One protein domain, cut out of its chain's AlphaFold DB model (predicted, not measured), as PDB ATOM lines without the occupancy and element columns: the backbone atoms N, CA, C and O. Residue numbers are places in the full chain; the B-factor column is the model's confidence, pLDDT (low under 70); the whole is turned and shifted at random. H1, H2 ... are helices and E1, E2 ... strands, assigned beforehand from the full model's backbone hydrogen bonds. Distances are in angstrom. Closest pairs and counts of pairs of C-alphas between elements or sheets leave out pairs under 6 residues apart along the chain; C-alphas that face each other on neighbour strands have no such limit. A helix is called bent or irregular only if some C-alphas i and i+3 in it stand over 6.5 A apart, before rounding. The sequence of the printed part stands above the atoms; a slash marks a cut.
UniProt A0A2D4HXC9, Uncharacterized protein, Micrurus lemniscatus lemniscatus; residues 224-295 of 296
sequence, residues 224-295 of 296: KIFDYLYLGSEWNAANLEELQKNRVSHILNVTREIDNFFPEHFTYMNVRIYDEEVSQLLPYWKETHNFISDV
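This is residues 224 to 295 of the 296 residues of an uncharacterized protein of Micrurus lemniscatus lemniscatus (UniProt A0A2D4HXC9). A short pair of parallel strands, E3 and E4, lies in the middle, with the long helix H3 over one side of it and the two short helices H1 and H2 toward the other. The small hairpin E1 and E2 lies at one edge, and two long links join E3 to E4 and E4 to H3. The printed part has 72 residues, with three named helices and four named strands in the order E1, E2, H1, H2, E3, E4, H3; the class is mixed, helices and strands. It is compact, with a radius of gyration of the C-alphas of 12.4 A and spans of 36 by 25 by 22 A.

E3, residues 250 to 253, and E4, residues 267 to 270, are parallel at 18 degrees, with N 253 and O 269 2.8 A apart, within hydrogen-bond range. H3, residues 282 to 293, comes closest to E4 at the C-alphas of Met 269 and Phe 291, 7.4 A. E2, residues 229 to 231, is near E3 and forms an antiparallel hairpin with E1, residues 224 to 226, where N 225 and O 229 are 2.9 A apart. H1, residues 234 to 237, and H2, residues 240 to 245, only just touch, only at the corner, with 3 pairs of C-alphas within 8 A; the closest are Ala 237 and Leu 243, 7.3 A. Every O i to N i+4 pair is within range in H2, 6 of 8 in H3; H1 is too short for one.

E3 is 9.7 A long and E4 10.2 A. E1 begins at C-alpha 224, (-52.051, 3.309, -12.844). H3 is 17.2 A long, ends at C-alpha 293, (-49.757, -6.732, -24.709), and is irregular: C-alphas 283 and 286 are 7.4 A apart.

The C-alphas farthest apart, those of Lys 245 and Val 278, are 36.5 A apart. The printed part has no cut, and no printed residue is under 70 in pLDDT.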
ATOM      1  N   LYS A 224     -51.272   4.351 -12.175       94.19
ATOM      2  CA  LYS A 224     -52.051   3.309 -12.844       94.19
ATOM      3  C   LYS A 224     -52.638   3.864 -14.144       94.19
ATOM      4  O   LYS A 224     -53.622   4.597 -14.108       94.19
ATOM      5  N   ILE A 225     -52.027   3.520 -15.277       95.56
ATOM      6  CA  ILE A 225     -52.471   3.962 -16.608       95.56
ATOM      7  C   ILE A 225     -53.640   3.092 -17.086       95.56
ATOM      8  O   ILE A 225     -54.662   3.607 -17.535       95.56
ATOM      9  N   PHE A 226     -53.510   1.773 -16.927       93.88
ATOM     10  CA  PHE A 226     -54.562   0.786 -17.183       93.88
ATOM     11  C   PHE A 226     -54.602  -0.251 -16.058       93.88
ATOM     12  O   PHE A 226     -53.708  -0.306 -15.215       93.88
ATOM     13  N   ASP A 227     -55.614  -1.122 -16.051       92.19
ATOM     14  CA  ASP A 227     -55.710  -2.204 -15.060       92.19
ATOM     15  C   ASP A 227     -54.498  -3.141 -15.039       92.19
ATOM     16  O   ASP A 227     -54.145  -3.653 -13.979       92.19
ATOM     17  N   TYR A 228     -53.840  -3.293 -16.186       93.12
ATOM     18  CA  TYR A 228     -52.670  -4.140 -16.399       93.12
ATOM     19  C   TYR A 228     -51.361  -3.344 -16.566       93.12
ATOM     20  O   TYR A 228     -50.319  -3.947 -16.805       93.12
ATOM     21  N   LEU A 229     -51.387  -2.004 -16.477       95.75
ATOM     22  CA  LEU A 229     -50.216  -1.163 -16.757       95.75
ATOM     23  C   LEU A 229     -50.040  -0.055 -15.720       95.75
ATOM     24  O   LEU A 229     -50.871   0.851 -15.599       95.75
ATOM     25  N   TYR A 230     -48.894  -0.098 -15.051       96.56
ATOM     26  CA  TYR A 230     -48.418   0.932 -14.140       96.56
ATOM     27  C   TYR A 230     -47.192   1.626 -14.736       96.56
ATOM     28  O   TYR A 230     -46.350   0.979 -15.356       96.56
ATOM     29  N   LEU A 231     -47.093   2.933 -14.523       96.00
ATOM     30  CA  LEU A 231     -45.903   3.737 -14.779       96.00
ATOM     31  C   LEU A 231     -45.332   4.174 -13.429       96.00
ATOM     32  O   LEU A 231     -46.053   4.769 -12.631       96.00
ATOM     33  N   GLY A 232     -44.063   3.878 -13.163       94.19
ATOM     34  CA  GLY A 232     -43.411   4.195 -11.893       94.19
ATOM     35  C   GLY A 232     -41.942   4.557 -12.073       94.19
ATOM     36  O   GLY A 232     -41.385   4.376 -13.155       94.19
ATOM     37  N   SER A 233     -41.345   5.073 -11.003       91.38
ATOM     38  CA  SER A 233     -39.920   5.398 -10.907       91.38
ATOM     39  C   SER A 233     -39.076   4.173 -10.534       91.38
ATOM     40  O   SER A 233     -39.593   3.082 -10.259       91.38
ATOM     41  N   GLU A 234     -37.760   4.363 -10.457       90.12
ATOM     42  CA  GLU A 234     -36.826   3.387  -9.900       90.12
ATOM     43  C   GLU A 234     -37.189   2.985  -8.463       90.12
ATOM     44  O   GLU A 234     -37.043   1.821  -8.090       90.12
ATOM     45  N   TRP A 235     -37.751   3.905  -7.675       89.94
ATOM     46  CA  TRP A 235     -38.156   3.638  -6.294       89.94
ATOM     47  C   TRP A 235     -39.383   2.736  -6.208       89.94
ATOM     48  O   TRP A 235     -39.431   1.860  -5.341       89.94
ATOM     49  N   ASN A 236     -40.332   2.873  -7.141       92.25
ATOM     50  CA  ASN A 236     -41.447   1.929  -7.250       92.25
ATOM     51  C   ASN A 236     -40.945   0.535  -7.648       92.25
ATOM     52  O   ASN A 236     -41.386  -0.465  -7.084       92.25
ATOM     53  N   ALA A 237     -39.988   0.459  -8.580       92.81
ATOM     54  CA  ALA A 237     -39.380  -0.805  -8.994       92.81
ATOM     55  C   ALA A 237     -38.551  -1.468  -7.872       92.81
ATOM     56  O   ALA A 237     -38.468  -2.694  -7.806       92.81
ATOM     57  N   ALA A 238     -37.975  -0.679  -6.961       90.38
ATOM     58  CA  ALA A 238     -37.249  -1.168  -5.790       90.38
ATOM     59  C   ALA A 238     -38.166  -1.609  -4.626       90.38
ATOM     60  O   ALA A 238     -37.683  -2.181  -3.643       90.38
ATOM     61  N   ASN A 239     -39.482  -1.389  -4.712       90.56
ATOM     62  CA  ASN A 239     -40.435  -1.724  -3.655       90.56
ATOM     63  C   ASN A 239     -41.136  -3.073  -3.912       90.56
ATOM     64  O   ASN A 239     -42.248  -3.135  -4.440       90.56
ATOM     65  N   LEU A 240     -40.499  -4.174  -3.491       90.25
ATOM     66  CA  LEU A 240     -41.031  -5.535  -3.677       90.25
ATOM     67  C   LEU A 240     -42.444  -5.720  -3.098       90.25
ATOM     68  O   LEU A 240     -43.272  -6.399  -3.703       90.25
ATOM     69  N   GLU A 241     -42.726  -5.122  -1.940       89.56
ATOM     70  CA  GLU A 241     -44.022  -5.238  -1.263       89.56
ATOM     71  C   GLU A 241     -45.141  -4.584  -2.091       89.56
ATOM     72  O   GLU A 241     -46.202  -5.182  -2.290       89.56
ATOM     73  N   GLU A 242     -44.893  -3.388  -2.634       90.94
ATOM     74  CA  GLU A 242     -45.841  -2.688  -3.508       90.94
ATOM     75  C   GLU A 242     -46.046  -3.424  -4.838       90.94
ATOM     76  O   GLU A 242     -47.189  -3.607  -5.269       90.94
ATOM     77  N   LEU A 243     -44.967  -3.918  -5.455       94.50
ATOM     78  CA  LEU A 243     -45.037  -4.710  -6.687       94.50
ATOM     79  C   LEU A 243     -45.881  -5.979  -6.499       94.50
ATOM     80  O   LEU A 243     -46.771  -6.257  -7.307       94.50
ATOM     81  N   GLN A 244     -45.666  -6.719  -5.406       93.81
ATOM     82  CA  GLN A 244     -46.444  -7.917  -5.075       93.81
ATOM     83  C   GLN A 244     -47.910  -7.588  -4.781       93.81
ATOM     84  O   GLN A 244     -48.813  -8.267  -5.279       93.81
ATOM     85  N   LYS A 245     -48.170  -6.520  -4.018       92.69
ATOM     86  CA  LYS A 245     -49.527  -6.049  -3.713       92.69
ATOM     87  C   LYS A 245     -50.299  -5.674  -4.978       92.69
ATOM     88  O   LYS A 245     -51.476  -6.016  -5.095       92.69
ATOM     89  N   ASN A 246     -49.630  -5.026  -5.931       93.50
ATOM     90  CA  ASN A 246     -50.190  -4.660  -7.231       93.50
ATOM     91  C   ASN A 246     -50.203  -5.825  -8.237       93.50
ATOM     92  O   ASN A 246     -50.698  -5.654  -9.348       93.50
ATOM     93  N   ARG A 247     -49.715  -7.012  -7.839       94.31
ATOM     94  CA  ARG A 247     -49.630  -8.230  -8.662       94.31
ATOM     95  C   ARG A 247     -48.848  -8.018  -9.958       94.31
ATOM     96  O   ARG A 247     -49.193  -8.582 -10.996       94.31
ATOM     97  N   VAL A 248     -47.795  -7.207  -9.894       96.19
ATOM     98  CA  VAL A 248     -46.877  -7.017 -11.016       96.19
ATOM     99  C   VAL A 248     -46.162  -8.341 -11.285       96.19
ATOM    100  O   VAL A 248     -45.668  -8.984 -10.366       96.19
ATOM    101  N   SER A 249     -46.131  -8.765 -12.544       96.06
ATOM    102  CA  SER A 249     -45.434  -9.981 -12.989       96.06
ATOM    103  C   SER A 249     -44.297  -9.678 -13.967       96.06
ATOM    104  O   SER A 249     -43.341 -10.448 -14.070       96.06
ATOM    105  N   HIS A 250     -44.394  -8.547 -14.667       97.56
ATOM    106  CA  HIS A 250     -43.479  -8.123 -15.714       97.56
ATOM    107  C   HIS A 250     -43.055  -6.676 -15.481       97.56
ATOM    108  O   HIS A 250     -43.883  -5.840 -15.118       97.56
ATOM    109  N   ILE A 251     -41.775  -6.380 -15.701       97.88
ATOM    110  CA  ILE A 251     -41.216  -5.035 -15.559       97.88
ATOM    111  C   ILE A 251     -40.458  -4.681 -16.840       97.88
ATOM    112  O   ILE A 251     -39.517  -5.363 -17.246       97.88
ATOM    113  N   LEU A 252     -40.882  -3.594 -17.483       97.38
ATOM    114  CA  LEU A 252     -40.176  -2.990 -18.607       97.38
ATOM    115  C   LEU A 252     -39.263  -1.882 -18.069       97.38
ATOM    116  O   LEU A 252     -39.743  -0.825 -17.667       97.38
ATOM    117  N   ASN A 253     -37.953  -2.122 -18.057       97.12
ATOM    118  CA  ASN A 253     -36.957  -1.149 -17.618       97.12
ATOM    119  C   ASN A 253     -36.430  -0.353 -18.822       97.12
ATOM    120  O   ASN A 253     -35.729  -0.909 -19.668       97.12
ATOM    121  N   VAL A 254     -36.767   0.938 -18.895       96.12
ATOM    122  CA  VAL A 254     -36.405   1.852 -20.000       96.12
ATOM    123  C   VAL A 254     -35.324   2.848 -19.557       96.12
ATOM    124  O   VAL A 254     -35.391   4.029 -19.866       96.12
ATOM    125  N   THR A 255     -34.344   2.383 -18.782       92.62
ATOM    126  CA  THR A 255     -33.231   3.214 -18.295       92.62
ATOM    127  C   THR A 255     -31.901   2.511 -18.518       92.62
ATOM    128  O   THR A 255     -31.809   1.274 -18.521       92.62
ATOM    129  N   ARG A 256     -30.834   3.281 -18.717       90.88
ATOM    130  CA  ARG A 256     -29.488   2.724 -18.866       90.88
ATOM    131  C   ARG A 256     -28.785   2.543 -17.528       90.88
ATOM    132  O   ARG A 256     -28.028   1.591 -17.375       90.88
ATOM    133  N   GLU A 257     -29.044   3.444 -16.601       89.56
ATOM    134  CA  GLU A 257     -28.348   3.604 -15.330       89.56
ATOM    135  C   GLU A 257     -28.936   2.781 -14.179       89.56
ATOM    136  O   GLU A 257     -28.231   2.541 -13.202       89.56
ATOM    137  N   ILE A 258     -30.185   2.314 -14.285       90.31
ATOM    138  CA  ILE A 258     -30.846   1.571 -13.204       90.31
ATOM    139  C   ILE A 258     -30.857   0.075 -13.503       90.31
ATOM    140  O   ILE A 258     -31.522  -0.384 -14.433       90.31
ATOM    141  N   ASP A 259     -30.164  -0.715 -12.691       92.25
ATOM    142  CA  ASP A 259     -30.210  -2.175 -12.778       92.25
ATOM    143  C   ASP A 259     -31.587  -2.746 -12.401       92.25
ATOM    144  O   ASP A 259     -32.440  -2.090 -11.806       92.25
ATOM    145  N   ASN A 260     -31.828  -4.003 -12.773       94.75
ATOM    146  CA  ASN A 260     -33.091  -4.661 -12.449       94.75
ATOM    147  C   ASN A 260     -33.134  -5.055 -10.973       94.75
ATOM    148  O   ASN A 260     -32.282  -5.804 -10.494       94.75
ATOM    149  N   PHE A 261     -34.174  -4.609 -10.276       93.50
ATOM    150  CA  PHE A 261     -34.455  -5.028  -8.909       93.50
ATOM    151  C   PHE A 261     -35.162  -6.389  -8.892       93.50
ATOM    152  O   PHE A 261     -36.063  -6.645  -9.678       93.50
ATOM    153  N   PHE A 262     -34.778  -7.282  -7.981       95.00
ATOM    154  CA  PHE A 262     -35.423  -8.598  -7.824       95.00
ATOM    155  C   PHE A 262     -35.575  -9.395  -9.148       95.00
ATOM    156  O   PHE A 262     -36.663  -9.909  -9.418       95.00
ATOM    157  N   PRO A 263     -34.519  -9.547  -9.975       93.75
ATOM    158  CA  PRO A 263     -34.623 -10.143 -11.315       93.75
ATOM    159  C   PRO A 263     -35.158 -11.584 -11.315       93.75
ATOM    160  O   PRO A 263     -35.742 -12.022 -12.296       93.75
ATOM    161  N   GLU A 264     -35.020 -12.300 -10.198       94.06
ATOM    162  CA  GLU A 264     -35.546 -13.659 -10.016       94.06
ATOM    163  C   GLU A 264     -37.071 -13.713  -9.788       94.06
ATOM    164  O   GLU A 264     -37.664 -14.787  -9.840       94.06
ATOM    165  N   HIS A 265     -37.717 -12.580  -9.489       94.50
ATOM    166  CA  HIS A 265     -39.138 -12.518  -9.117       94.50
ATOM    167  C   HIS A 265     -40.043 -12.006 -10.242       94.50
ATOM    168  O   HIS A 265     -41.251 -12.232 -10.196       94.50
ATOM    169  N   PHE A 266     -39.481 -11.317 -11.238       97.00
ATOM    170  CA  PHE A 266     -40.239 -10.665 -12.304       97.00
ATOM    171  C   PHE A 266     -39.628 -10.964 -13.667       97.00
ATOM    172  O   PHE A 266     -38.417 -11.111 -13.806       97.00
ATOM    173  N   THR A 267     -40.467 -11.003 -14.699       97.00
ATOM    174  CA  THR A 267     -39.983 -11.112 -16.077       97.00
ATOM    175  C   THR A 267     -39.615  -9.726 -16.595       97.00
ATOM    176  O   THR A 267     -40.431  -8.807 -16.552       97.00
ATOM    177  N   TYR A 268     -38.389  -9.568 -17.089       97.69
ATOM    178  CA  TYR A 268     -37.857  -8.271 -17.501       97.69
ATOM    179  C   TYR A 268     -37.734  -8.125 -19.015       97.69
ATOM    180  O   TYR A 268     -37.210  -9.004 -19.698       97.69
ATOM    181  N   MET A 269     -38.097  -6.942 -19.506       97.19
ATOM    182  CA  MET A 269     -37.612  -6.407 -20.777       97.19
ATOM    183  C   MET A 269     -36.775  -5.161 -20.486       97.19
ATOM    184  O   MET A 269     -37.149  -4.343 -19.649       97.19
ATOM    185  N   ASN A 270     -35.633  -5.015 -21.161       97.06
ATOM    186  CA  ASN A 270     -34.709  -3.905 -20.939       97.06
ATOM    187  C   ASN A 270     -34.531  -3.089 -22.219       97.06
ATOM    188  O   ASN A 270     -34.165  -3.638 -23.256       97.06
ATOM    189  N   VAL A 271     -34.694  -1.776 -22.112       96.38
ATOM    190  CA  VAL A 271     -34.357  -0.796 -23.145       96.38
ATOM    191  C   VAL A 271     -33.337   0.165 -22.533       96.38
ATOM    192  O   VAL A 271     -33.681   1.072 -21.785       96.38
ATOM    193  N   ARG A 272     -32.048  -0.086 -22.797       95.00
ATOM    194  CA  ARG A 272     -30.912   0.579 -22.128       95.00
ATOM    195  C   ARG A 272     -30.489   1.865 -22.838       95.00
ATOM    196  O   ARG A 272     -29.463   1.892 -23.521       95.00
ATOM    197  N   ILE A 273     -31.274   2.918 -22.655       93.06
ATOM    198  CA  ILE A 273     -31.060   4.250 -23.239       93.06
ATOM    199  C   ILE A 273     -30.949   5.320 -22.146       93.06
ATOM    200  O   ILE A 273     -31.506   5.143 -21.067       93.06
ATOM    201  N   TYR A 274     -30.215   6.399 -22.424       89.38
ATOM    202  CA  TYR A 274     -30.180   7.581 -21.559       89.38
ATOM    203  C   TYR A 274     -31.392   8.475 -21.831       89.38
ATOM    204  O   TYR A 274     -31.870   8.533 -22.969       89.38
ATOM    205  N   ASP A 275     -31.850   9.195 -20.811       88.75
ATOM    206  CA  ASP A 275     -32.867  10.239 -20.953       88.75
ATOM    207  C   ASP A 275     -32.246  11.523 -21.536       88.75
ATOM    208  O   ASP A 275     -31.921  12.477 -20.834       88.75
ATOM    209  N   GLU A 276     -32.004  11.503 -22.847       89.06
ATOM    210  CA  GLU A 276     -31.425  12.608 -23.611       89.06
ATOM    211  C   GLU A 276     -32.260  12.861 -24.871       89.06
ATOM    212  O   GLU A 276     -32.766  11.923 -25.488       89.06
ATOM    213  N   GLU A 277     -32.347  14.116 -25.323       86.94
ATOM    214  CA  GLU A 277     -33.117  14.484 -26.527       86.94
ATOM    215  C   GLU A 277     -32.678  13.722 -27.792       86.94
ATOM    216  O   GLU A 277     -33.465  13.522 -28.717       86.94
ATOM    217  N   VAL A 278     -31.415  13.286 -27.842       91.56
ATOM    218  CA  VAL A 278     -30.835  12.541 -28.969       91.56
ATOM    219  C   VAL A 278     -31.157  11.041 -28.945       91.56
ATOM    220  O   VAL A 278     -30.921  10.351 -29.944       91.56
ATOM    221  N   SER A 279     -31.695  10.516 -27.840       91.50
ATOM    222  CA  SER A 279     -32.000   9.093 -27.678       91.50
ATOM    223  C   SER A 279     -33.167   8.646 -28.563       91.50
ATOM    224  O   SER A 279     -34.239   9.250 -28.596       91.50
ATOM    225  N   GLN A 280     -32.988   7.532 -29.279       91.81
ATOM    226  CA  GLN A 280     -34.004   6.998 -30.190       91.81
ATOM    227  C   GLN A 280     -34.859   5.910 -29.526       91.81
ATOM    228  O   GLN A 280     -34.440   4.764 -29.395       91.81
ATOM    229  N   LEU A 281     -36.100   6.261 -29.178       92.88
ATOM    230  CA  LEU A 281     -37.101   5.339 -28.618       92.88
ATOM    231  C   LEU A 281     -37.870   4.534 -29.678       92.88
ATOM    232  O   LEU A 281     -38.261   3.392 -29.433       92.88
ATOM    233  N   LEU A 282     -38.078   5.121 -30.862       94.19
ATOM    234  CA  LEU A 282     -38.885   4.538 -31.944       94.19
ATOM    235  C   LEU A 282     -38.500   3.096 -32.332       94.19
ATOM    236  O   LEU A 282     -39.414   2.306 -32.569       94.19
ATOM    237  N   PRO A 283     -37.209   2.703 -32.382       96.12
ATOM    238  CA  PRO A 283     -36.837   1.333 -32.733       96.12
ATOM    239  C   PRO A 283     -37.412   0.269 -31.787       96.12
ATOM    240  O   PRO A 283     -37.703  -0.841 -32.225       96.12
ATOM    241  N   TYR A 284     -37.624   0.608 -30.512       95.56
ATOM    242  CA  TYR A 284     -38.061  -0.335 -29.477       95.56
ATOM    243  C   TYR A 284     -39.583  -0.436 -29.344       95.56
ATOM    244  O   TYR A 284     -40.084  -1.344 -28.687       95.56
ATOM    245  N   TRP A 285     -40.340   0.468 -29.976       95.12
ATOM    246  CA  TRP A 285     -41.784   0.607 -29.751       95.12
ATOM    247  C   TRP A 285     -42.583  -0.667 -30.014       95.12
ATOM    248  O   TRP A 285     -43.515  -0.983 -29.280       95.12
ATOM    249  N   LYS A 286     -42.221  -1.412 -31.063       95.75
ATOM    250  CA  LYS A 286     -42.914  -2.657 -31.405       95.75
ATOM    251  C   LYS A 286     -42.690  -3.729 -30.339       95.75
ATOM    252  O   LYS A 286     -43.629  -4.419 -29.958       95.75
ATOM    253  N   GLU A 287     -41.454  -3.869 -29.874       95.69
ATOM    254  CA  GLU A 287     -41.086  -4.879 -28.883       95.69
ATOM    255  C   GLU A 287     -41.696  -4.552 -27.518       95.69
ATOM    256  O   GLU A 287     -42.293  -5.429 -26.899       95.69
ATOM    257  N   THR A 288     -41.642  -3.285 -27.090       96.38
ATOM    258  CA  THR A 288     -42.231  -2.856 -25.814       96.38
ATOM    259  C   THR A 288     -43.752  -2.964 -25.822       96.38
ATOM    260  O   THR A 288     -44.339  -3.422 -24.844       96.38
ATOM    261  N   HIS A 289     -44.404  -2.623 -26.939       94.94
ATOM    262  CA  HIS A 289     -45.841  -2.826 -27.108       94.94
ATOM    263  C   HIS A 289     -46.227  -4.305 -26.992       94.94
ATOM    264  O   HIS A 289     -47.194  -4.629 -26.303       94.94
ATOM    265  N   ASN A 290     -45.491  -5.196 -27.661       96.25
ATOM    266  CA  ASN A 290     -45.762  -6.631 -27.605       96.25
ATOM    267  C   ASN A 290     -45.574  -7.167 -26.184       96.25
ATOM    268  O   ASN A 290     -46.481  -7.802 -25.663       96.25
ATOM    269  N   PHE A 291     -44.473  -6.802 -25.521       96.69
ATOM    270  CA  PHE A 291     -44.208  -7.191 -24.137       96.69
ATOM    271  C   PHE A 291     -45.332  -6.782 -23.176       96.69
ATOM    272  O   PHE A 291     -45.728  -7.567 -22.323       96.69
ATOM    273  N   ILE A 292     -45.884  -5.574 -23.327       95.25
ATOM    274  CA  ILE A 292     -47.026  -5.122 -22.515       95.25
ATOM    275  C   ILE A 292     -48.312  -5.871 -22.900       95.25
ATOM    276  O   ILE A 292     -49.116  -6.213 -22.036       95.25
ATOM    277  N   SER A 293     -48.528  -6.113 -24.194       92.88
ATOM    278  CA  SER A 293     -49.757  -6.732 -24.709       92.88
ATOM    279  C   SER A 293     -49.876  -8.213 -24.361       92.88
ATOM    280  O   SER A 293     -50.987  -8.684 -24.133       92.88
ATOM    281  N   ASP A 294     -48.755  -8.931 -24.289       91.31
ATOM    282  CA  ASP A 294     -48.710 -10.368 -23.996       91.31
ATOM    283  C   ASP A 294     -49.120 -10.698 -22.547       91.31
ATOM    284  O   ASP A 294     -49.435 -11.846 -22.232       91.31
ATOM    285  N   VAL A 295     -49.132  -9.692 -21.667       86.12
ATOM    286  CA  VAL A 295     -49.386  -9.816 -20.218       86.12
ATOM    287  C   VAL A 295     -50.745  -9.218 -19.822       86.12
ATOM    288  O   VAL A 295     -51.128  -9.265 -18.652       86.12
TER     289      VAL A 295